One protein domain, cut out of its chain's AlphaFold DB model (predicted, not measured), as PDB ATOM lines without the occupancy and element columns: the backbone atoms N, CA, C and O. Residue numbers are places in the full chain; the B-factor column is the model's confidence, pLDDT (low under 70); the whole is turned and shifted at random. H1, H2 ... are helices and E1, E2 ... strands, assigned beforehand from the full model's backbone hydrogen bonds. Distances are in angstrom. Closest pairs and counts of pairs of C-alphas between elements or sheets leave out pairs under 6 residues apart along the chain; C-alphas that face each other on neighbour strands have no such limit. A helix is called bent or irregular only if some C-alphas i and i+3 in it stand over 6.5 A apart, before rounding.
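This is residues 2 to 169 of the 231 residues of an uncharacterized protein of Flavobacteriaceae bacterium MAR_2010_72 (UniProt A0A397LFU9). Four helices, H1, H4, H5 and H6, make an up-and-down bundle, each running against the one before it in the chain, and a small ribbon of two strands, E1 and E2, sits at one end of it, with E1 beside the hairpin of H5 and H6. H2 lies beyond E1, away from the other helices, and a last stretch with H7 and H8 runs back along H5. The printed part has 168 residues, with eight named helices and two named strands in the order H1 E1 H2 E2 H3 H4 H5 H6 H7 H8; the two-stranded sheet is antiparallel and the class is mostly helix. The whole is compact, with a radius of gyration of the C-alphas of 16.9 A and spans of 49 by 35 by 26 A.

E1 is residues 16 to 19, 10.4 A long, and E2 is residues 45 to 48, 10.3 A. H1, residues 2 to 13, is 17.0 A long and begins at C-alpha 2, (-6.143, 21.527, -23.720). H4, residues 69 to 86, measures 25.6 A; H5, residues 89 to 120, 45.0 A; H6, residues 126 to 149, 34.2 A. The shorter helices are H2, residues 22 to 28; H3, residues 63 to 67; H7, residues 151 to 156; and H8, residues 162 to 169, ending at C-alpha 169, (-29.348, 5.901, -17.141). H5 is irregular, with C-alphas 115 and 118 7.5 A apart and a kink of 38 degrees near residue 114; H7 is irregular, with C-alphas 152 and 155 7.4 A apart; H2 is only just irregular, with C-alphas 23 and 26 6.7 A apart.

E1 and E2 are antiparallel, with N 16 and O 48 2.9 A apart, within hydrogen-bond range. The closest C-alphas of E1 and H6, Ile 17 and Phe 132, are 6.7 A apart. H5, the hub, touches H6, closest at the C-alphas of Thr 110 and Arg 136, 5.0 A, a shallow tilt of 23 degrees, opposite ways; they form a helical hairpin. H1 touches H4, closest at the C-alphas of Leu 8 and Asn 76, 5.7 A. H3 touches H6, closest at the C-alphas of Ile 66 and Gln 135, 6.7 A. H8 touches H5, closest at the C-alphas of Ser 105 and Ser 162, 6.7 A, a steep tilt of 63 degrees. H7 is close to H5 but not clearly touching, and H2 touches no helix. Every O i to N i+4 pair is within hydrogen-bond range in H4 and H6; the counts are 7 of 8 in H1, 25 of 28 in H5, 3 of 4 in H8, 1 of 3 in H2, 0 of 1 in H3 and 0 of 2 in H7, and the O i to N i+3 counts are 3 of 4 in H2, 2 of 2 in H3 and 1 of 3 in H7.

The C-alphas farthest apart, Asp 88 and Asn 123, are 52.0 A apart. The printed part has no cut; the long links are H2 to E2 and E2 to H3. Residues 153 to 169 have pLDDT under 70.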
ATOM      1  N   ASN A   2      -5.182  22.149 -22.784       88.50
ATOM      2  CA  ASN A   2      -6.143  21.527 -23.720       88.50
ATOM      3  C   ASN A   2      -5.508  20.448 -24.626       88.50
ATOM      4  O   ASN A   2      -6.015  19.336 -24.703       88.50
ATOM      5  N   GLU A   3      -4.344  20.727 -25.219       94.75
ATOM      6  CA  GLU A   3      -3.641  19.749 -26.069       94.75
ATOM      7  C   GLU A   3      -3.120  18.525 -25.296       94.75
ATOM      8  O   GLU A   3      -3.198  17.404 -25.793       94.75
ATOM      9  N   ILE A   4      -2.678  18.712 -24.045       95.88
ATOM     10  CA  ILE A   4      -2.266  17.606 -23.164       95.88
ATOM     11  C   ILE A   4      -3.463  16.686 -22.909       95.88
ATOM     12  O   ILE A   4      -3.382  15.479 -23.128       95.88
ATOM     13  N   PHE A   5      -4.598  17.262 -22.507       95.75
ATOM     14  CA  PHE A   5      -5.806  16.493 -22.230       95.75
ATOM     15  C   PHE A   5      -6.340  15.775 -23.474       95.75
ATOM     16  O   PHE A   5      -6.704  14.604 -23.398       95.75
ATOM     17  N   LYS A   6      -6.342  16.439 -24.638       95.88
ATOM     18  CA  LYS A   6      -6.715  15.808 -25.913       95.88
ATOM     19  C   LYS A   6      -5.835  14.599 -26.219       95.88
ATOM     20  O   LYS A   6      -6.379  13.563 -26.588       95.88
ATOM     21  N   SER A   7      -4.518  14.714 -26.039       96.00
ATOM     22  CA  SER A   7      -3.581  13.604 -26.250       96.00
ATOM     23  C   SER A   7      -3.906  12.418 -25.336       96.00
ATOM     24  O   SER A   7      -4.175  11.319 -25.824       96.00
ATOM     25  N   LEU A   8      -4.017  12.674 -24.027       97.00
ATOM     26  CA  LEU A   8      -4.362  11.667 -23.018       97.00
ATOM     27  C   LEU A   8      -5.684  10.952 -23.335       97.00
ATOM     28  O   LEU A   8      -5.749   9.724 -23.327       97.00
ATOM     29  N   ARG A   9      -6.734  11.719 -23.657       95.44
ATOM     30  CA  ARG A   9      -8.056  11.196 -24.022       95.44
ATOM     31  C   ARG A   9      -7.993  10.342 -25.284       95.44
ATOM     32  O   ARG A   9      -8.528   9.240 -25.302       95.44
ATOM     33  N   ASN A  10      -7.361  10.844 -26.342       94.50
ATOM     34  CA  ASN A  10      -7.305  10.141 -27.621       94.50
ATOM     35  C   ASN A  10      -6.540   8.814 -27.481       94.50
ATOM     36  O   ASN A  10      -6.936   7.814 -28.070       94.50
ATOM     37  N   ASN A  11      -5.503   8.778 -26.644       95.62
ATOM     38  CA  ASN A  11      -4.751   7.564 -26.340       95.62
ATOM     39  C   ASN A  11      -5.598   6.464 -25.668       95.62
ATOM     40  O   ASN A  11      -5.335   5.286 -25.894       95.62
ATOM     41  N   LEU A  12      -6.651   6.806 -24.911       95.50
ATOM     42  CA  LEU A  12      -7.586   5.808 -24.360       95.50
ATOM     43  C   LEU A  12      -8.408   5.108 -25.457       95.50
ATOM     44  O   LEU A  12      -8.680   3.907 -25.357       95.50
ATOM     45  N   ALA A  13      -8.768   5.837 -26.514       92.88
ATOM     46  CA  ALA A  13      -9.632   5.360 -27.595       92.88
ATOM     47  C   ALA A  13      -8.892   4.613 -28.722       92.88
ATOM     48  O   ALA A  13      -9.539   3.954 -29.530       92.88
ATOM     49  N   LYS A  14      -7.556   4.683 -28.779       93.56
ATOM     50  CA  LYS A  14      -6.750   3.941 -29.762       93.56
ATOM     51  C   LYS A  14      -6.778   2.438 -29.497       93.56
ATOM     52  O   LYS A  14      -6.838   2.016 -28.333       93.56
ATOM     53  N   SER A  15      -6.662   1.650 -30.569       94.06
ATOM     54  CA  SER A  15      -6.560   0.184 -30.512       94.06
ATOM     55  C   SER A  15      -7.655  -0.418 -29.626       94.06
ATOM     56  O   SER A  15      -7.376  -0.978 -28.563       94.06
ATOM     57  N   TYR A  16      -8.912  -0.194 -30.001       95.12
ATOM     58  CA  TYR A  16     -10.073  -0.459 -29.155       95.12
ATOM     59  C   TYR A  16     -11.030  -1.434 -29.832       95.12
ATOM     60  O   TYR A  16     -11.387  -1.247 -30.989       95.12
ATOM     61  N   ILE A  17     -11.485  -2.452 -29.106       95.06
ATOM     62  CA  ILE A  17     -12.530  -3.377 -29.552       95.06
ATOM     63  C   ILE A  17     -13.825  -3.114 -28.786       95.06
ATOM     64  O   ILE A  17     -13.823  -2.949 -27.564       95.06
ATOM     65  N   PHE A  18     -14.948  -3.045 -29.487       94.12
ATOM     66  CA  PHE A  18     -16.247  -2.848 -28.857       94.12
ATOM     67  C   PHE A  18     -17.359  -3.564 -29.617       94.12
ATOM     68  O   PHE A  18     -17.193  -4.019 -30.745       94.12
ATOM     69  N   TYR A  19     -18.503  -3.686 -28.957       93.12
ATOM     70  CA  TYR A  19     -19.708  -4.279 -29.508       93.12
ATOM     71  C   TYR A  19     -20.903  -3.441 -29.074       93.12
ATOM     72  O   TYR A  19     -20.980  -3.016 -27.920       93.12
ATOM     73  N   ILE A  20     -21.830  -3.210 -30.000       90.38
ATOM     74  CA  ILE A  20     -23.048  -2.444 -29.742       90.38
ATOM     75  C   ILE A  20     -24.260  -3.341 -30.011       90.38
ATOM     76  O   ILE A  20     -24.524  -3.634 -31.178       90.38
ATOM     77  N   PRO A  21     -25.023  -3.749 -28.982       90.19
ATOM     78  CA  PRO A  21     -26.296  -4.433 -29.182       90.19
ATOM     79  C   PRO A  21     -27.298  -3.544 -29.934       90.19
ATOM     80  O   PRO A  21     -27.444  -2.359 -29.620       90.19
ATOM     81  N   ASP A  22     -28.058  -4.125 -30.858       90.19
ATOM     82  CA  ASP A  22     -29.157  -3.457 -31.577       90.19
ATOM     83  C   ASP A  22     -30.208  -2.825 -30.647       90.19
ATOM     84  O   ASP A  22     -30.739  -1.754 -30.935       90.19
ATOM     85  N   LYS A  23     -30.451  -3.422 -29.474       88.31
ATOM     86  CA  LYS A  23     -31.360  -2.904 -28.439       88.31
ATOM     87  C   LYS A  23     -30.981  -1.498 -27.974       88.31
ATOM     88  O   LYS A  23     -31.855  -0.737 -27.564       88.31
ATOM     89  N   LEU A  24     -29.698  -1.136 -28.053       87.25
ATOM     90  CA  LEU A  24     -29.222   0.201 -27.702       87.25
ATOM     91  C   LEU A  24     -29.392   1.212 -28.841       87.25
ATOM     92  O   LEU A  24     -29.319   2.412 -28.590       87.25
ATOM     93  N   TYR A  25     -29.681   0.774 -30.069       89.25
ATOM     94  CA  TYR A  25     -29.809   1.670 -31.218       89.25
ATOM     95  C   TYR A  25     -30.851   2.766 -30.983       89.25
ATOM     96  O   TYR A  25     -30.553   3.953 -31.100       89.25
ATOM     97  N   ASN A  26     -32.051   2.377 -30.546       87.19
ATOM     98  CA  ASN A  26     -33.136   3.317 -30.251       87.19
ATOM     99  C   ASN A  26     -32.791   4.289 -29.116       87.19
ATOM    100  O   ASN A  26     -33.334   5.393 -29.073       87.19
ATOM    101  N   VAL A  27     -31.899   3.891 -28.203       88.12
ATOM    102  CA  VAL A  27     -31.383   4.775 -27.152       88.12
ATOM    103  C   VAL A  27     -30.489   5.834 -27.787       88.12
ATOM    104  O   VAL A  27     -30.723   7.019 -27.567       88.12
ATOM    105  N   PHE A  28     -29.537   5.445 -28.643       86.88
ATOM    106  CA  PHE A  28     -28.644   6.395 -29.318       86.88
ATOM    107  C   PHE A  28     -29.391   7.400 -30.189       86.88
ATOM    108  O   PHE A  28     -29.055   8.583 -30.158       86.88
ATOM    109  N   GLN A  29     -30.456   6.976 -30.875       88.25
ATOM    110  CA  GLN A  29     -31.275   7.867 -31.707       88.25
ATOM    111  C   GLN A  29     -31.944   9.012 -30.923       88.25
ATOM    112  O   GLN A  29     -32.361  10.008 -31.512       88.25
ATOM    113  N   ARG A  30     -32.015   8.913 -29.589       90.25
ATOM    114  CA  ARG A  30     -32.568   9.940 -28.689       90.25
ATOM    115  C   ARG A  30     -31.499  10.810 -28.028       90.25
ATOM    116  O   ARG A  30     -31.818  11.624 -27.166       90.25
ATOM    117  N   THR A  31     -30.236  10.627 -28.394       87.31
ATOM    118  CA  THR A  31     -29.099  11.335 -27.799       87.31
ATOM    119  C   THR A  31     -28.418  12.238 -28.830       87.31
ATOM    120  O   THR A  31     -28.603  12.049 -30.034       87.31
ATOM    121  N   PRO A  32     -27.571  13.189 -28.395       87.44
ATOM    122  CA  PRO A  32     -26.770  14.005 -29.309       87.44
ATOM    123  C   PRO A  32     -25.812  13.215 -30.218       87.44
ATOM    124  O   PRO A  32     -25.275  13.789 -31.158       87.44
ATOM    125  N   ILE A  33     -25.589  11.920 -29.958       80.69
ATOM    126  CA  ILE A  33     -24.681  11.053 -30.730       80.69
ATOM    127  C   ILE A  33     -25.408  10.150 -31.742       80.69
ATOM    128  O   ILE A  33     -24.829   9.179 -32.220       80.69
ATOM    129  N   LYS A  34     -26.669  10.447 -32.078       83.44
ATOM    130  CA  LYS A  34     -27.509   9.637 -32.984       83.44
ATOM    131  C   LYS A  34     -26.876   9.316 -34.347       83.44
ATOM    132  O   LYS A  34     -27.124   8.239 -34.881       83.44
ATOM    133  N   ASP A  35     -26.042  10.217 -34.866       83.50
ATOM    134  CA  ASP A  35     -25.411  10.097 -36.187       83.50
ATOM    135  C   ASP A  35     -24.052   9.370 -36.126       83.50
ATOM    136  O   ASP A  35     -23.437   9.110 -37.156       83.50
ATOM    137  N   LEU A  36     -23.575   9.028 -34.921       79.56
ATOM    138  CA  LEU A  36     -22.281   8.368 -34.716       79.56
ATOM    139  C   LEU A  36     -22.347   6.853 -34.955       79.56
ATOM    140  O   LEU A  36     -21.336   6.235 -35.275       79.56
ATOM    141  N   VAL A  37     -23.524   6.248 -34.778       79.94
ATOM    142  CA  VAL A  37     -23.719   4.797 -34.874       79.94
ATOM    143  C   VAL A  37     -24.804   4.509 -35.902       79.94
ATOM    144  O   VAL A  37     -25.982   4.780 -35.664       79.94
ATOM    145  N   SER A  38     -24.422   3.932 -37.042       85.38
ATOM    146  CA  SER A  38     -25.388   3.410 -38.009       85.38
ATOM    147  C   SER A  38     -26.024   2.121 -37.484       85.38
ATOM    148  O   SER A  38     -25.401   1.362 -36.738       85.38
ATOM    149  N   TYR A  39     -27.268   1.837 -37.883       87.06
ATOM    150  CA  TYR A  39     -27.928   0.581 -37.501       87.06
ATOM    151  C   TYR A  39     -27.127  -0.642 -37.975       87.06
ATOM    152  O   TYR A  39     -27.003  -1.628 -37.255       87.06
ATOM    153  N   GLU A  40     -26.506  -0.549 -39.152       86.75
ATOM    154  CA  GLU A  40     -25.678  -1.609 -39.740       86.75
ATOM    155  C   GLU A  40     -24.408  -1.926 -38.936       86.75
ATOM    156  O   GLU A  40     -23.856  -3.018 -39.076       86.75
ATOM    157  N   ALA A  41     -23.948  -0.995 -38.096       83.88
ATOM    158  CA  ALA A  41     -22.826  -1.204 -37.187       83.88
ATOM    159  C   ALA A  41     -23.233  -1.925 -35.888       83.88
ATOM    160  O   ALA A  41     -22.363  -2.341 -35.123       83.88
ATOM    161  N   THR A  42     -24.535  -2.088 -35.621       90.06
ATOM    162  CA  THR A  42     -25.025  -2.818 -34.443       90.06
ATOM    163  C   THR A  42     -24.952  -4.330 -34.636       90.06
ATOM    164  O   THR A  42     -24.867  -4.833 -35.756       90.06
ATOM    165  N   ASN A  43     -24.941  -5.067 -33.525       90.88
ATOM    166  CA  ASN A  43     -24.727  -6.512 -33.467       90.88
ATOM    167  C   ASN A  43     -23.450  -6.982 -34.183       90.88
ATOM    168  O   ASN A  43     -23.338  -8.148 -34.563       90.88
ATOM    169  N   ARG A  44     -22.470  -6.090 -34.339       91.19
ATOM    170  CA  ARG A  44     -21.159  -6.385 -34.910       91.19
ATOM    171  C   ARG A  44     -20.074  -6.014 -33.924       91.19
ATOM    172  O   ARG A  44     -20.189  -5.038 -33.182       91.19
ATOM    173  N   VAL A  45     -19.015  -6.809 -33.930       93.06
ATOM    174  CA  VAL A  45     -17.781  -6.447 -33.248       93.06
ATOM    175  C   VAL A  45     -17.068  -5.433 -34.131       93.06
ATOM    176  O   VAL A  45     -16.885  -5.651 -35.328       93.06
ATOM    177  N   ALA A  46     -16.710  -4.305 -33.541       92.62
ATOM    178  CA  ALA A  46     -15.992  -3.232 -34.196       92.62
ATOM    179  C   ALA A  46     -14.609  -3.085 -33.566       92.62
ATOM    180  O   ALA A  46     -14.428  -3.264 -32.359       92.62
ATOM    181  N   TYR A  47     -13.644  -2.736 -34.402       93.88
ATOM    182  CA  TYR A  47     -12.271  -2.465 -34.024       93.88
ATOM    183  C   TYR A  47     -11.885  -1.068 -34.501       93.88
ATOM    184  O   TYR A  47     -12.090  -0.737 -35.667       93.88
ATOM    185  N   VAL A  48     -11.327  -0.272 -33.595       92.75
ATOM    186  CA  VAL A  48     -10.704   1.027 -33.854       92.75
ATOM    187  C   VAL A  48      -9.205   0.821 -33.815       92.75
ATOM    188  O   VAL A  48      -8.671   0.361 -32.802       92.75
ATOM    189  N   ASP A  49      -8.521   1.158 -34.896       91.81
ATOM    190  CA  ASP A  49      -7.080   0.990 -34.976       91.81
ATOM    191  C   ASP A  49      -6.304   2.121 -34.271       91.81
ATOM    192  O   ASP A  49      -6.855   2.959 -33.551       91.81
ATOM    193  N   ARG A  50      -4.977   2.127 -34.421       90.25
ATOM    194  CA  ARG A  50      -4.110   3.153 -33.819       90.25
ATOM    195  C   ARG A  50      -4.336   4.561 -34.375       90.25
ATOM    196  O   ARG A  50      -4.027   5.530 -33.678       90.25
ATOM    197  N   ASN A  51      -4.823   4.667 -35.608       90.00
ATOM    198  CA  ASN A  51      -5.096   5.932 -36.286       90.00
ATOM    199  C   ASN A  51      -6.507   6.446 -35.979       90.00
ATOM    200  O   ASN A  51      -6.793   7.617 -36.215       90.00
ATOM    201  N   GLY A  52      -7.360   5.598 -35.398       87.06
ATOM    202  CA  GLY A  52      -8.762   5.904 -35.133       87.06
ATOM    203  C   GLY A  52      -9.705   5.379 -36.215       87.06
ATOM    204  O   GLY A  52     -10.911   5.607 -36.121       87.06
ATOM    205  N   ASP A  53      -9.188   4.661 -37.214       89.81
ATOM    206  CA  ASP A  53     -10.006   4.084 -38.272       89.81
ATOM    207  C   ASP A  53     -10.798   2.901 -37.720       89.81
ATOM    208  O   ASP A  53     -10.264   2.050 -37.006       89.81
ATOM    209  N   THR A  54     -12.091   2.850 -38.044       90.12
ATOM    210  CA  THR A  54     -13.002   1.820 -37.532       90.12
ATOM    211  C   THR A  54     -13.327   0.795 -38.610       90.12
ATOM    212  O   THR A  54     -13.645   1.145 -39.744       90.12
ATOM    213  N   THR A  55     -13.313  -0.484 -38.250       90.69
ATOM    214  CA  THR A  55     -13.728  -1.590 -39.116       90.69
ATOM    215  C   THR A  55     -14.558  -2.608 -38.342       90.69
ATOM    216  O   THR A  55     -14.320  -2.850 -37.161       90.69
ATOM    217  N   THR A  56     -15.524  -3.234 -39.013       90.88
ATOM    218  CA  THR A  56     -16.248  -4.411 -38.501       90.88
ATOM    219  C   THR A  56     -15.805  -5.705 -39.187       90.88
ATOM    220  O   THR A  56     -16.426  -6.744 -38.994       90.88
ATOM    221  N   ASN A  57     -14.794  -5.643 -40.060       89.75
ATOM    222  CA  ASN A  57     -14.226  -6.822 -40.700       89.75
ATOM    223  C   ASN A  57     -13.143  -7.418 -39.790       89.75
ATOM    224  O   ASN A  57     -12.071  -6.830 -39.647       89.75
ATOM    225  N   GLU A  58     -13.433  -8.582 -39.207       87.44
ATOM    226  CA  GLU A  58     -12.556  -9.286 -38.265       87.44
ATOM    227  C   GLU A  58     -11.186  -9.653 -38.858       87.44
ATOM    228  O   GLU A  58     -10.191  -9.660 -38.132       87.44
ATOM    229  N   ASP A  59     -11.095  -9.875 -40.173       88.00
ATOM    230  CA  ASP A  59      -9.825 -10.178 -40.852       88.00
ATOM    231  C   ASP A  59      -8.868  -8.978 -40.861       88.00
ATOM    232  O   ASP A  59      -7.652  -9.131 -40.972       88.00
ATOM    233  N   LEU A  60      -9.412  -7.766 -40.713       88.81
ATOM    234  CA  LEU A  60      -8.640  -6.526 -40.630       88.81
ATOM    235  C   LEU A  60      -8.252  -6.173 -39.188       88.81
ATOM    236  O   LEU A  60      -7.604  -5.148 -38.960       88.81
ATOM    237  N   PHE A  61      -8.633  -6.990 -38.200       91.44
ATOM    238  CA  PHE A  61      -8.319  -6.711 -36.803       91.44
ATOM    239  C   PHE A  61      -6.834  -6.944 -36.555       91.44
ATOM    240  O   PHE A  61      -6.341  -8.073 -36.482       91.44
ATOM    241  N   LYS A  62      -6.108  -5.850 -36.345       89.44
ATOM    242  CA  LYS A  62      -4.694  -5.875 -35.976       89.44
ATOM    243  C   LYS A  62      -4.562  -6.236 -34.497       89.44
ATOM    244  O   LYS A  62      -4.328  -5.385 -33.655       89.44
ATOM    245  N   ARG A  63      -4.706  -7.517 -34.154       86.19
ATOM    246  CA  ARG A  63      -4.722  -8.002 -32.753       86.19
ATOM    247  C   ARG A  63      -3.519  -7.533 -31.924       86.19
ATOM    248  O   ARG A  63      -3.668  -7.205 -30.753       86.19
ATOM    249  N   LEU A  64      -2.342  -7.447 -32.551       88.38
ATOM    250  CA  LEU A  64      -1.109  -6.949 -31.926       88.38
ATOM    251  C   LEU A  64      -1.194  -5.477 -31.485       88.38
ATOM    252  O   LEU A  64      -0.474  -5.064 -30.578       88.38
ATOM    253  N   ASP A  65      -2.085  -4.681 -32.072       89.25
ATOM    254  CA  ASP A  65      -2.272  -3.286 -31.679       89.25
ATOM    255  C   ASP A  65      -2.949  -3.148 -30.317       89.25
ATOM    256  O   ASP A  65      -2.660  -2.186 -29.605       89.25
ATOM    257  N   ILE A  66      -3.797  -4.106 -29.924       88.88
ATOM    258  CA  ILE A  66      -4.397  -4.128 -28.582       88.88
ATOM    259  C   ILE A  66      -3.308  -4.400 -27.536       88.88
ATOM    260  O   ILE A  66      -3.291  -3.750 -26.497       88.88
ATOM    261  N   PHE A  67      -2.329  -5.262 -27.833       88.69
ATOM    262  CA  PHE A  67      -1.153  -5.437 -26.969       88.69
ATOM    263  C   PHE A  67      -0.312  -4.163 -26.873       88.69
ATOM    264  O   PHE A  67       0.151  -3.791 -25.799       88.69
ATOM    265  N   ALA A  68      -0.137  -3.445 -27.979       88.62
ATOM    266  CA  ALA A  68       0.636  -2.207 -27.969       88.62
ATOM    267  C   ALA A  68       0.001  -1.082 -27.135       88.62
ATOM    268  O   ALA A  68       0.661  -0.081 -26.856       88.62
ATOM    269  N   LYS A  69      -1.250  -1.250 -26.700       92.38
ATOM    270  CA  LYS A  69      -1.938  -0.307 -25.824       92.38
ATOM    271  C   LYS A  69      -1.278  -0.170 -24.451       92.38
ATOM    272  O   LYS A  69      -1.349   0.913 -23.882       92.38
ATOM    273  N   TYR A  70      -0.551  -1.189 -23.977       93.31
ATOM    274  CA  TYR A  70       0.318  -1.042 -22.803       93.31
ATOM    275  C   TYR A  70       1.298   0.127 -22.982       93.31
ATOM    276  O   TYR A  70       1.364   0.996 -22.122       93.31
ATOM    277  N   ASN A  71       1.970   0.223 -24.134       94.44
ATOM    278  CA  ASN A  71       2.923   1.305 -24.404       94.44
ATOM    279  C   ASN A  71       2.230   2.672 -24.501       94.44
ATOM    280  O   ASN A  71       2.716   3.649 -23.947       94.44
ATOM    281  N   ILE A  72       1.056   2.733 -25.139       94.81
ATOM    282  CA  ILE A  72       0.248   3.964 -25.225       94.81
ATOM    283  C   ILE A  72      -0.157   4.455 -23.821       94.81
ATOM    284  O   ILE A  72      -0.256   5.652 -23.553       94.81
ATOM    285  N   PHE A  73      -0.406   3.530 -22.898       96.69
ATOM    286  CA  PHE A  73      -0.741   3.845 -21.514       96.69
ATOM    287  C   PHE A  73       0.470   4.277 -20.694       96.69
ATOM    288  O   PHE A  73       0.354   5.227 -19.920       96.69
ATOM    289  N   GLU A  74       1.640   3.688 -20.930       96.50
ATOM    290  CA  GLU A  74       2.903   4.202 -20.393       96.50
ATOM    291  C   GLU A  74       3.166   5.646 -20.833       96.50
ATOM    292  O   GLU A  74       3.489   6.494 -20.001       96.50
ATOM    293  N   GLU A  75       2.944   5.959 -22.112       96.31
ATOM    294  CA  GLU A  75       3.046   7.330 -22.623       96.31
ATOM    295  C   GLU A  75       2.116   8.282 -21.861       96.31
ATOM    296  O   GLU A  75       2.535   9.373 -21.482       96.31
ATOM    297  N   ASN A  76       0.880   7.868 -21.558       97.75
ATOM    298  CA  ASN A  76      -0.036   8.686 -20.759       97.75
ATOM    299  C   ASN A  76       0.499   8.965 -19.346       97.75
ATOM    300  O   ASN A  76       0.366  10.091 -18.862       97.75
ATOM    301  N   VAL A  77       1.111   7.974 -18.686       97.44
ATOM    302  CA  VAL A  77       1.736   8.175 -17.367       97.44
ATOM    303  C   VAL A  77       2.872   9.194 -17.467       97.44
ATOM    304  O   VAL A  77       2.932  10.118 -16.657       97.44
ATOM    305  N   ILE A  78       3.736   9.072 -18.477       97.56
ATOM    306  CA  ILE A  78       4.855   9.999 -18.704       97.56
ATOM    307  C   ILE A  78       4.340  11.418 -18.960       97.56
ATOM    308  O   ILE A  78       4.797  12.358 -18.311       97.56
ATOM    309  N   ILE A  79       3.341  11.580 -19.834       97.75
ATOM    310  CA  ILE A  79       2.715  12.878 -20.133       97.75
ATOM    311  C   ILE A  79       2.180  13.534 -18.854       97.75
ATOM    312  O   ILE A  79       2.335  14.742 -18.667       97.75
ATOM    313  N   LEU A  80       1.557  12.758 -17.964       97.38
ATOM    314  CA  LEU A  80       1.039  13.269 -16.696       97.38
ATOM    315  C   LEU A  80       2.152  13.646 -15.715       97.38
ATOM    316  O   LEU A  80       2.059  14.698 -15.090       97.38
ATOM    317  N   LEU A  81       3.216  12.849 -15.609       96.56
ATOM    318  CA  LEU A  81       4.378  13.183 -14.778       96.56
ATOM    319  C   LEU A  81       5.071  14.462 -15.265       96.56
ATOM    320  O   LEU A  81       5.408  15.340 -14.472       96.56
ATOM    321  N   GLU A  82       5.226  14.624 -16.579       96.88
ATOM    322  CA  GLU A  82       5.735  15.868 -17.147       96.88
ATOM    323  C   GLU A  82       4.809  17.051 -16.862       96.88
ATOM    324  O   GLU A  82       5.282  18.126 -16.487       96.88
ATOM    325  N   ALA A  83       3.495  16.871 -17.025       96.62
ATOM    326  CA  ALA A  83       2.514  17.909 -16.729       96.62
ATOM    327  C   ALA A  83       2.559  18.320 -15.250       96.62
ATOM    328  O   ALA A  83       2.477  19.511 -14.964       96.62
ATOM    329  N   GLN A  84       2.773  17.372 -14.334       95.19
ATOM    330  CA  GLN A  84       2.932  17.636 -12.903       95.19
ATOM    331  C   GLN A  84       4.105  18.578 -12.610       95.19
ATOM    332  O   GLN A  84       3.999  19.425 -11.731       95.19
ATOM    333  N   SER A  85       5.211  18.455 -13.350       95.00
ATOM    334  CA  SER A  85       6.376  19.339 -13.185       95.00
ATOM    335  C   SER A  85       6.205  20.731 -13.807       95.00
ATOM    336  O   SER A  85       6.931  21.654 -13.446       95.00
ATOM    337  N   LYS A  86       5.282  20.881 -14.767       96.38
ATOM    338  CA  LYS A  86       5.121  22.090 -15.596       96.38
ATOM    339  C   LYS A  86       3.928  22.956 -15.180       96.38
ATOM    340  O   LYS A  86       3.912  24.144 -15.490       96.38
ATOM    341  N   LEU A  87       2.912  22.361 -14.564       95.38
ATOM    342  CA  LEU A  87       1.682  23.030 -14.147       95.38
ATOM    343  C   LEU A  87       1.718  23.320 -12.646       95.38
ATOM    344  O   LEU A  87       2.353  22.596 -11.882       95.38
ATOM    345  N   ASP A  88       0.999  24.353 -12.213       95.06
ATOM    346  CA  ASP A  88       0.713  24.524 -10.793       95.06
ATOM    347  C   ASP A  88      -0.179  23.384 -10.270       95.06
ATOM    348  O   ASP A  88      -0.829  22.654 -11.026       95.06
ATOM    349  N   THR A  89      -0.194  23.231  -8.948       93.12
ATOM    350  CA  THR A  89      -0.856  22.115  -8.271       93.12
ATOM    351  C   THR A  89      -2.349  22.028  -8.581       93.12
ATOM    352  O   THR A  89      -2.852  20.920  -8.774       93.12
ATOM    353  N   ASP A  90      -3.055  23.156  -8.666       92.94
ATOM    354  CA  ASP A  90      -4.502  23.162  -8.886       92.94
ATOM    355  C   ASP A  90      -4.842  22.823 -10.342       92.94
ATOM    356  O   ASP A  90      -5.712  21.985 -10.597       92.94
ATOM    357  N   LEU A  91      -4.114  23.391 -11.312       94.81
ATOM    358  CA  LEU A  91      -4.289  23.037 -12.723       94.81
ATOM    359  C   LEU A  91      -3.901  21.583 -13.009       94.81
ATOM    360  O   LEU A  91      -4.564  20.926 -13.820       94.81
ATOM    361  N   PHE A  92      -2.852  21.066 -12.364       95.69
ATOM    362  CA  PHE A  92      -2.486  19.658 -12.492       95.69
ATOM    363  C   PHE A  92      -3.555  18.741 -11.895       95.69
ATOM    364  O   PHE A  92      -3.950  17.775 -12.548       95.69
ATOM    365  N   GLN A  93      -4.065  19.058 -10.701       94.25
ATOM    366  CA  GLN A  93      -5.131  18.279 -10.077       94.25
ATOM    367  C   GLN A  93      -6.372  18.233 -10.973       94.25
ATOM    368  O   GLN A  93      -6.899  17.155 -11.225       94.25
ATOM    369  N   TYR A  94      -6.782  19.374 -11.534       94.06
ATOM    370  CA  TYR A  94      -7.904  19.428 -12.468       94.06
ATOM    371  C   TYR A  94      -7.693  18.537 -13.705       94.06
ATOM    372  O   TYR A  94      -8.601  17.814 -14.122       94.06
ATOM    373  N   LEU A  95      -6.493  18.559 -14.296       95.88
ATOM    374  CA  LEU A  95      -6.139  17.688 -15.420       95.88
ATOM    375  C   LEU A  95      -6.215  16.205 -15.030       95.88
ATOM    376  O   LEU A  95      -6.758  15.398 -15.788       95.88
ATOM    377  N   LEU A  96      -5.665  15.856 -13.866       95.31
ATOM    378  CA  LEU A  96      -5.630  14.493 -13.353       95.31
ATOM    379  C   LEU A  96      -7.043  13.969 -13.067       95.31
ATOM    380  O   LEU A  96      -7.367  12.863 -13.490       95.31
ATOM    381  N   ASP A  97      -7.900  14.774 -12.438       93.50
ATOM    382  CA  ASP A  97      -9.300  14.429 -12.164       93.50
ATOM    383  C   ASP A  97     -10.070  14.171 -13.466       93.50
ATOM    384  O   ASP A  97     -10.791  13.180 -13.591       93.50
ATOM    385  N   LYS A  98      -9.863  15.018 -14.485       94.25
ATOM    386  CA  LYS A  98     -10.475  14.834 -15.808       94.25
ATOM    387  C   LYS A  98      -9.996  13.573 -16.513       94.25
ATOM    388  O   LYS A  98     -10.768  12.934 -17.227       94.25
ATOM    389  N   TYR A  99      -8.727  13.220 -16.347       96.06
ATOM    390  CA  TYR A  99      -8.197  11.980 -16.894       96.06
ATOM    391  C   TYR A  99      -8.752  10.749 -16.169       96.06
ATOM    392  O   TYR A  99      -9.136   9.781 -16.827       96.06
ATOM    393  N   TRP A 100      -8.851  10.802 -14.838       94.75
ATOM    394  CA  TRP A 100      -9.453   9.744 -14.030       94.75
ATOM    395  C   TRP A 100     -10.903   9.465 -14.416       94.75
ATOM    396  O   TRP A 100     -11.248   8.307 -14.624       94.75
ATOM    397  N   GLU A 101     -11.715  10.508 -14.606       92.88
ATOM    398  CA  GLU A 101     -13.113  10.387 -15.045       92.88
ATOM    399  C   GLU A 101     -13.233   9.539 -16.332       92.88
ATOM    400  O   GLU A 101     -14.078   8.642 -16.441       92.88
ATOM    401  N   LEU A 102     -12.341   9.774 -17.300       94.50
ATOM    402  CA  LEU A 102     -12.293   9.013 -18.549       94.50
ATOM    403  C   LEU A 102     -11.773   7.589 -18.346       94.50
ATOM    404  O   LEU A 102     -12.342   6.643 -18.895       94.50
ATOM    405  N   LEU A 103     -10.697   7.422 -17.577       95.81
ATOM    406  CA  LEU A 103     -10.095   6.116 -17.329       95.81
ATOM    407  C   LEU A 103     -11.058   5.187 -16.581       95.81
ATOM    408  O   LEU A 103     -11.195   4.025 -16.967       95.81
ATOM    409  N   ASP A 104     -11.769   5.700 -15.577       93.50
ATOM    410  CA  ASP A 104     -12.807   4.975 -14.840       93.50
ATOM    411  C   ASP A 104     -13.925   4.529 -15.784       93.50
ATOM    412  O   ASP A 104     -14.316   3.360 -15.780       93.50
ATOM    413  N   SER A 105     -14.385   5.436 -16.649       93.19
ATOM    414  CA  SER A 105     -15.429   5.148 -17.635       93.19
ATOM    415  C   SER A 105     -15.014   4.037 -18.601       93.19
ATOM    416  O   SER A 105     -15.761   3.084 -18.809       93.19
ATOM    417  N   HIS A 106     -13.808   4.107 -19.172       95.44
ATOM    418  CA  HIS A 106     -13.325   3.068 -20.083       95.44
ATOM    419  C   HIS A 106     -13.054   1.738 -19.371       95.44
ATOM    420  O   HIS A 106     -13.389   0.682 -19.905       95.44
ATOM    421  N   THR A 107     -12.499   1.762 -18.159       95.44
ATOM    422  CA  THR A 107     -12.282   0.546 -17.356       95.44
ATOM    423  C   THR A 107     -13.610  -0.156 -17.086       95.44
ATOM    424  O   THR A 107     -13.737  -1.361 -17.288       95.44
ATOM    425  N   TYR A 108     -14.635   0.615 -16.726       94.25
ATOM    426  CA  TYR A 108     -15.980   0.100 -16.525       94.25
ATOM    427  C   TYR A 108     -16.593  -0.471 -17.815       94.25
ATOM    428  O   TYR A 108     -17.047  -1.614 -17.826       94.25
ATOM    429  N   ILE A 109     -16.559   0.281 -18.921       92.94
ATOM    430  CA  ILE A 109     -17.124  -0.150 -20.212       92.94
ATOM    431  C   ILE A 109     -16.444  -1.428 -20.714       92.94
ATOM    432  O   ILE A 109     -17.121  -2.336 -21.189       92.94
ATOM    433  N   THR A 110     -15.117  -1.522 -20.622       95.62
ATOM    434  CA  THR A 110     -14.382  -2.715 -21.071       95.62
ATOM    435  C   THR A 110     -14.669  -3.937 -20.203       95.62
ATOM    436  O   THR A 110     -14.825  -5.027 -20.752       95.62
ATOM    437  N   GLY A 111     -14.837  -3.751 -18.889       94.81
ATOM    438  CA  GLY A 111     -15.338  -4.788 -17.984       94.81
ATOM    439  C   GLY A 111     -16.723  -5.287 -18.392       94.81
ATOM    440  O   GLY A 111     -16.887  -6.478 -18.647       94.81
ATOM    441  N   LEU A 112     -17.685  -4.375 -18.565       92.88
ATOM    442  CA  LEU A 112     -19.044  -4.718 -18.999       92.88
ATOM    443  C   LEU A 112     -19.071  -5.465 -20.335       92.88
ATOM    444  O   LEU A 112     -19.816  -6.433 -20.490       92.88
ATOM    445  N   LEU A 113     -18.287  -4.999 -21.313       92.88
ATOM    446  CA  LEU A 113     -18.210  -5.631 -22.626       92.88
ATOM    447  C   LEU A 113     -17.735  -7.076 -22.490       92.88
ATOM    448  O   LEU A 113     -18.401  -7.968 -23.001       92.88
ATOM    449  N   PHE A 114     -16.645  -7.324 -21.765       94.44
ATOM    450  CA  PHE A 114     -16.153  -8.683 -21.553       94.44
ATOM    451  C   PHE A 114     -17.159  -9.566 -20.796       94.44
ATOM    452  O   PHE A 114     -17.434 -10.686 -21.224       94.44
ATOM    453  N   GLU A 115     -17.733  -9.065 -19.699       92.81
ATOM    454  CA  GLU A 115     -18.644  -9.830 -18.838       92.81
ATOM    455  C   GLU A 115     -19.941 -10.235 -19.550       92.81
ATOM    456  O   GLU A 115     -20.509 -11.289 -19.260       92.81
ATOM    457  N   HIS A 116     -20.413  -9.415 -20.492       90.12
ATOM    458  CA  HIS A 116     -21.714  -9.614 -21.122       90.12
ATOM    459  C   HIS A 116     -21.669  -9.975 -22.608       90.12
ATOM    460  O   HIS A 116     -22.722 -10.299 -23.157       90.12
ATOM    461  N   ILE A 117     -20.511  -9.986 -23.282       90.19
ATOM    462  CA  ILE A 117     -20.451 -10.263 -24.730       90.19
ATOM    463  C   ILE A 117     -21.088 -11.609 -25.100       90.19
ATOM    464  O   ILE A 117     -21.824 -11.695 -26.081       90.19
ATOM    465  N   SER A 118     -20.891 -12.638 -24.271       89.06
ATOM    466  CA  SER A 118     -21.472 -13.972 -24.476       89.06
ATOM    467  C   SER A 118     -22.995 -14.017 -24.305       89.06
ATOM    468  O   SER A 118     -23.623 -14.957 -24.781       89.06
ATOM    469  N   ASN A 119     -23.598 -13.009 -23.666       88.19
ATOM    470  CA  ASN A 119     -25.054 -12.891 -23.544       88.19
ATOM    471  C   ASN A 119     -25.687 -12.266 -24.795       88.19
ATOM    472  O   ASN A 119     -26.875 -12.463 -25.041       88.19
ATOM    473  N   TYR A 120     -24.915 -11.491 -25.563       84.88
ATOM    474  CA  TYR A 120     -25.409 -10.771 -26.737       84.88
ATOM    475  C   TYR A 120     -25.062 -11.459 -28.057       84.88
ATOM    476  O   TYR A 120     -25.856 -11.425 -28.993       84.88
ATOM    477  N   ILE A 121     -23.898 -12.101 -28.137       84.06
ATOM    478  CA  ILE A 121     -23.458 -12.833 -29.322       84.06
ATOM    479  C   ILE A 121     -23.469 -14.325 -28.992       84.06
ATOM    480  O   ILE A 121     -22.715 -14.805 -28.145       84.06
ATOM    481  N   GLN A 122     -24.311 -15.082 -29.691       82.75
ATOM    482  CA  GLN A 122     -24.305 -16.536 -29.577       82.75
ATOM    483  C   GLN A 122     -23.026 -17.099 -30.209       82.75
ATOM    484  O   GLN A 122     -22.698 -16.758 -31.341       82.75
ATOM    485  N   ASN A 123     -22.325 -17.984 -29.494       84.00
ATOM    486  CA  ASN A 123     -21.084 -18.619 -29.957       84.00
ATOM    487  C   ASN A 123     -19.996 -17.613 -30.391       84.00
ATOM    488  O   ASN A 123     -19.410 -17.775 -31.462       84.00
ATOM    489  N   VAL A 124     -19.722 -16.582 -29.572       86.62
ATOM    490  CA  VAL A 124     -18.576 -15.671 -29.789       86.62
ATOM    491  C   VAL A 124     -17.319 -16.494 -30.087       86.62
ATOM    492  O   VAL A 124     -16.966 -17.344 -29.264       86.62
ATOM    493  N   PRO A 125     -16.618 -16.246 -31.208       90.50
ATOM    494  CA  PRO A 125     -15.354 -16.910 -31.477       90.50
ATOM    495  C   PRO A 125     -14.363 -16.656 -30.339       90.50
ATOM    496  O   PRO A 125     -14.147 -15.507 -29.950       90.50
ATOM    497  N   GLU A 126     -13.719 -17.710 -29.835       91.56
ATOM    498  CA  GLU A 126     -12.766 -17.591 -28.724       91.56
ATOM    499  C   GLU A 126     -11.693 -16.511 -28.959       91.56
ATOM    500  O   GLU A 126     -11.474 -15.707 -28.054       91.56
ATOM    501  N   PRO A 127     -11.109 -16.355 -30.172       91.38
ATOM    502  CA  PRO A 127     -10.161 -15.274 -30.425       91.38
ATOM    503  C   PRO A 127     -10.727 -13.876 -30.161       91.38
ATOM    504  O   PRO A 127     -10.004 -13.021 -29.669       91.38
ATOM    505  N   ILE A 128     -12.004 -13.632 -30.463       92.00
ATOM    506  CA  ILE A 128     -12.663 -12.346 -30.201       92.00
ATOM    507  C   ILE A 128     -12.878 -12.155 -28.701       92.00
ATOM    508  O   ILE A 128     -12.593 -11.081 -28.171       92.00
ATOM    509  N   LYS A 129     -13.323 -13.200 -27.998       93.12
ATOM    510  CA  LYS A 129     -13.485 -13.166 -26.540       93.12
ATOM    511  C   LYS A 129     -12.162 -12.847 -25.837       93.12
ATOM    512  O   LYS A 129     -12.141 -11.983 -24.964       93.12
ATOM    513  N   SER A 130     -11.060 -13.459 -26.273       93.44
ATOM    514  CA  SER A 130      -9.720 -13.166 -25.753       93.44
ATOM    515  C   SER A 130      -9.284 -11.717 -26.002       93.44
ATOM    516  O   SER A 130      -8.563 -11.157 -25.184       93.44
ATOM    517  N   LEU A 131      -9.721 -11.072 -27.094       94.38
ATOM    518  CA  LEU A 131      -9.430  -9.649 -27.324       94.38
ATOM    519  C   LEU A 131     -10.180  -8.738 -26.346       94.38
ATOM    520  O   LEU A 131      -9.600  -7.764 -25.868       94.38
ATOM    521  N   PHE A 132     -11.443  -9.046 -26.033       95.56
ATOM    522  CA  PHE A 132     -12.187  -8.319 -25.000       95.56
ATOM    523  C   PHE A 132     -11.550  -8.493 -23.617       95.56
ATOM    524  O   PHE A 132     -11.422  -7.510 -22.887       95.56
ATOM    525  N   ASP A 133     -11.114  -9.712 -23.292       95.81
ATOM    526  CA  ASP A 133     -10.419 -10.034 -22.041       95.81
ATOM    527  C   ASP A 133      -9.110  -9.246 -21.915       95.81
ATOM    528  O   ASP A 133      -8.912  -8.485 -20.968       95.81
ATOM    529  N   LEU A 134      -8.271  -9.320 -22.952       95.69
ATOM    530  CA  LEU A 134      -7.017  -8.581 -23.033       95.69
ATOM    531  C   LEU A 134      -7.242  -7.075 -22.892       95.69
ATOM    532  O   LEU A 134      -6.517  -6.409 -22.158       95.69
ATOM    533  N   GLN A 135      -8.242  -6.521 -23.582       96.56
ATOM    534  CA  GLN A 135      -8.549  -5.100 -23.478       96.56
ATOM    535  C   GLN A 135      -8.944  -4.715 -22.048       96.56
ATOM    536  O   GLN A 135      -8.421  -3.725 -21.535       96.56
ATOM    537  N   ARG A 136      -9.834  -5.475 -21.398       96.56
ATOM    538  CA  ARG A 136     -10.210  -5.246 -19.995       96.56
ATOM    539  C   ARG A 136      -8.969  -5.236 -19.103       96.56
ATOM    540  O   ARG A 136      -8.797  -4.312 -18.310       96.56
ATOM    541  N   ASP A 137      -8.093  -6.221 -19.262       96.50
ATOM    542  CA  ASP A 137      -6.896  -6.370 -18.432       96.50
ATOM    543  C   ASP A 137      -5.897  -5.232 -18.632       96.50
ATOM    544  O   ASP A 137      -5.341  -4.722 -17.656       96.50
ATOM    545  N   VAL A 138      -5.716  -4.769 -19.870       96.06
ATOM    546  CA  VAL A 138      -4.885  -3.600 -20.188       96.06
ATOM    547  C   VAL A 138      -5.401  -2.351 -19.459       96.06
ATOM    548  O   VAL A 138      -4.620  -1.635 -18.828       96.06
ATOM    549  N   PHE A 139      -6.713  -2.096 -19.497       97.19
ATOM    550  CA  PHE A 139      -7.319  -0.958 -18.795       97.19
ATOM    551  C   PHE A 139      -7.227  -1.088 -17.277       97.19
ATOM    552  O   PHE A 139      -6.830  -0.131 -16.615       97.19
ATOM    553  N   LEU A 140      -7.529  -2.262 -16.721       96.19
ATOM    554  CA  LEU A 140      -7.450  -2.502 -15.281       96.19
ATOM    555  C   LEU A 140      -6.012  -2.364 -14.759       96.19
ATOM    556  O   LEU A 140      -5.777  -1.776 -13.701       96.19
ATOM    557  N   THR A 141      -5.035  -2.861 -15.517       96.31
ATOM    558  CA  THR A 141      -3.609  -2.723 -15.194       96.31
ATOM    559  C   THR A 141      -3.199  -1.258 -15.166       96.31
ATOM    560  O   THR A 141      -2.573  -0.809 -14.204       96.31
ATOM    561  N   HIS A 142      -3.600  -0.484 -16.176       97.06
ATOM    562  CA  HIS A 142      -3.308   0.946 -16.231       97.06
ATOM    563  C   HIS A 142      -4.011   1.740 -15.133       97.06
ATOM    564  O   HIS A 142      -3.397   2.597 -14.505       97.06
ATOM    565  N   HIS A 143      -5.263   1.404 -14.821       95.31
ATOM    566  CA  HIS A 143      -6.001   1.964 -13.689       95.31
ATOM    567  C   HIS A 143      -5.244   1.775 -12.373       95.31
ATOM    568  O   HIS A 143      -4.982   2.735 -11.645       95.31
ATOM    569  N   ASN A 144      -4.800   0.546 -12.103       93.81
ATOM    570  CA  ASN A 144      -4.010   0.227 -10.918       93.81
ATOM    571  C   ASN A 144      -2.656   0.948 -10.914       93.81
ATOM    572  O   ASN A 144      -2.224   1.446  -9.874       93.81
ATOM    573  N   LYS A 145      -2.001   1.062 -12.072       95.19
ATOM    574  CA  LYS A 145      -0.746   1.802 -12.208       95.19
ATOM    575  C   LYS A 145      -0.926   3.283 -11.897       95.19
ATOM    576  O   LYS A 145      -0.245   3.799 -11.019       95.19
ATOM    577  N   MET A 146      -1.888   3.937 -12.541       94.75
ATOM    578  CA  MET A 146      -2.276   5.325 -12.283       94.75
ATOM    579  C   MET A 146      -2.570   5.561 -10.801       94.75
ATOM    580  O   MET A 146      -2.113   6.538 -10.205       94.75
ATOM    581  N   ARG A 147      -3.283   4.616 -10.182       90.81
ATOM    582  CA  ARG A 147      -3.614   4.637  -8.761       90.81
ATOM    583  C   ARG A 147      -2.362   4.631  -7.896       90.81
ATOM    584  O   ARG A 147      -2.329   5.403  -6.947       90.81
ATOM    585  N   ASN A 148      -1.385   3.790  -8.217       91.06
ATOM    586  CA  ASN A 148      -0.143   3.658  -7.463       91.06
ATOM    587  C   ASN A 148       0.778   4.870  -7.671       91.06
ATOM    588  O   ASN A 148       1.329   5.394  -6.704       91.06
ATOM    589  N   THR A 149       0.895   5.362  -8.908       93.69
ATOM    590  CA  THR A 149       1.760   6.496  -9.263       93.69
ATOM    591  C   THR A 149       1.307   7.802  -8.612       93.69
ATOM    592  O   THR A 149       2.140   8.545  -8.103       93.69
ATOM    593  N   PHE A 150      -0.001   8.072  -8.563       90.88
ATOM    594  CA  PHE A 150      -0.545   9.343  -8.063       90.88
ATOM    595  C   PHE A 150      -1.252   9.212  -6.701       90.88
ATOM    596  O   PHE A 150      -2.121  10.015  -6.361       90.88
ATOM    597  N   THR A 151      -0.879   8.206  -5.897       79.69
ATOM    598  CA  THR A 151      -1.534   7.874  -4.613       79.69
ATOM    599  C   THR A 151      -1.613   9.060  -3.644       79.69
ATOM    600  O   THR A 151      -2.622   9.224  -2.962       79.69
ATOM    601  N   SER A 152      -0.585   9.912  -3.590       72.44
ATOM    602  CA  SER A 152      -0.522  11.067  -2.678       72.44
ATOM    603  C   SER A 152      -1.533  12.173  -3.001       72.44
ATOM    604  O   SER A 152      -1.858  12.972  -2.127       72.44
ATOM    605  N   LEU A 153      -2.069  12.200  -4.223       66.94
ATOM    606  CA  LEU A 153      -3.008  13.220  -4.703       66.94
ATOM    607  C   LEU A 153      -4.477  12.768  -4.615       66.94
ATOM    608  O   LEU A 153      -5.392  13.509  -4.964       66.94
ATOM    609  N   LYS A 154      -4.725  11.552  -4.109       55.94
ATOM    610  CA  LYS A 154      -6.060  10.939  -4.041       55.94
ATOM    611  C   LYS A 154      -7.030  11.574  -3.057       55.94
ATOM    612  O   LYS A 154      -8.224  11.349  -3.212       55.94
ATOM    613  N   SER A 155      -6.576  12.318  -2.045       49.41
ATOM    614  CA  SER A 155      -7.472  12.801  -0.979       49.41
ATOM    615  C   SER A 155      -8.600  13.716  -1.480       49.41
ATOM    616  O   SER A 155      -9.563  13.933  -0.751       49.41
ATOM    617  N   LYS A 156      -8.517  14.205  -2.728       52.78
ATOM    618  CA  LYS A 156      -9.567  14.983  -3.403       52.78
ATOM    619  C   LYS A 156     -10.422  14.182  -4.400       52.78
ATOM    620  O   LYS A 156     -11.535  14.605  -4.693       52.78
ATOM    621  N   TYR A 157      -9.956  13.031  -4.893       54.28
ATOM    622  CA  TYR A 157     -10.704  12.220  -5.858       54.28
ATOM    623  C   TYR A 157     -11.623  11.236  -5.128       54.28
ATOM    624  O   TYR A 157     -11.241  10.111  -4.794       54.28
ATOM    625  N   ILE A 158     -12.859  11.665  -4.873       54.28
ATOM    626  CA  ILE A 158     -13.951  10.758  -4.521       54.28
ATOM    627  C   ILE A 158     -14.321  10.074  -5.829       54.28
ATOM    628  O   ILE A 158     -15.011  10.676  -6.648       54.28
ATOM    629  N   GLY A 159     -13.797   8.867  -6.056       52.31
ATOM    630  CA  GLY A 159     -14.179   8.057  -7.207       52.31
ATOM    631  C   GLY A 159     -15.694   8.053  -7.297       52.31
ATOM    632  O   GLY A 159     -16.366   7.536  -6.402       52.31
ATOM    633  N   VAL A 160     -16.225   8.722  -8.319       48.28
ATOM    634  CA  VAL A 160     -17.652   8.674  -8.602       48.28
ATOM    635  C   VAL A 160     -17.935   7.198  -8.790       48.28
ATOM    636  O   VAL A 160     -17.225   6.548  -9.557       48.28
ATOM    637  N   ASP A 161     -18.901   6.657  -8.049       48.84
ATOM    638  CA  ASP A 161     -19.396   5.310  -8.289       48.84
ATOM    639  C   ASP A 161     -19.942   5.285  -9.724       48.84
ATOM    640  O   ASP A 161     -21.096   5.619 -10.002       48.84
ATOM    641  N   SER A 162     -19.045   5.011 -10.672       48.97
ATOM    642  CA  SER A 162     -19.284   5.053 -12.110       48.97
ATOM    643  C   SER A 162     -20.335   4.018 -12.487       48.97
ATOM    644  O   SER A 162     -21.072   4.211 -13.454       48.97
ATOM    645  N   LYS A 163     -20.491   2.995 -11.637       47.94
ATOM    646  CA  LYS A 163     -21.598   2.055 -11.655       47.94
ATOM    647  C   LYS A 163     -22.932   2.785 -11.482       47.94
ATOM    648  O   LYS A 163     -23.764   2.689 -12.372       47.94
ATOM    649  N   GLY A 164     -23.115   3.591 -10.436       45.59
ATOM    650  CA  GLY A 164     -24.360   4.334 -10.188       45.59
ATOM    651  C   GLY A 164     -24.668   5.429 -11.220       45.59
ATOM    652  O   GLY A 164     -25.807   5.558 -11.670       45.59
ATOM    653  N   ALA A 165     -23.661   6.196 -11.656       48.41
ATOM    654  CA  ALA A 165     -23.861   7.307 -12.598       48.41
ATOM    655  C   ALA A 165     -24.135   6.848 -14.045       48.41
ATOM    656  O   ALA A 165     -24.877   7.512 -14.779       48.41
ATOM    657  N   PHE A 166     -23.549   5.719 -14.460       43.97
ATOM    658  CA  PHE A 166     -23.780   5.129 -15.776       43.97
ATOM    659  C   PHE A 166     -25.003   4.197 -15.758       43.97
ATOM    660  O   PHE A 166     -25.884   4.357 -16.601       43.97
ATOM    661  N   MET A 167     -25.139   3.292 -14.775       43.94
ATOM    662  CA  MET A 167     -26.287   2.372 -14.694       43.94
ATOM    663  C   MET A 167     -27.605   3.088 -14.414       43.94
ATOM    664  O   MET A 167     -28.591   2.710 -15.028       43.94
ATOM    665  N   GLY A 168     -27.651   4.178 -13.639       48.53
ATOM    666  CA  GLY A 168     -28.905   4.915 -13.412       48.53
ATOM    667  C   GLY A 168     -29.571   5.439 -14.699       48.53
ATOM    668  O   GLY A 168     -30.775   5.690 -14.722       48.53
ATOM    669  N   LYS A 169     -28.818   5.560 -15.805       50.53
ATOM    670  CA  LYS A 169     -29.348   5.901 -17.141       50.53
ATOM    671  C   LYS A 169     -29.744   4.682 -17.985       50.53
ATOM    672  O   LYS A 169     -30.496   4.841 -18.944       50.53
TER     673      LYS A 169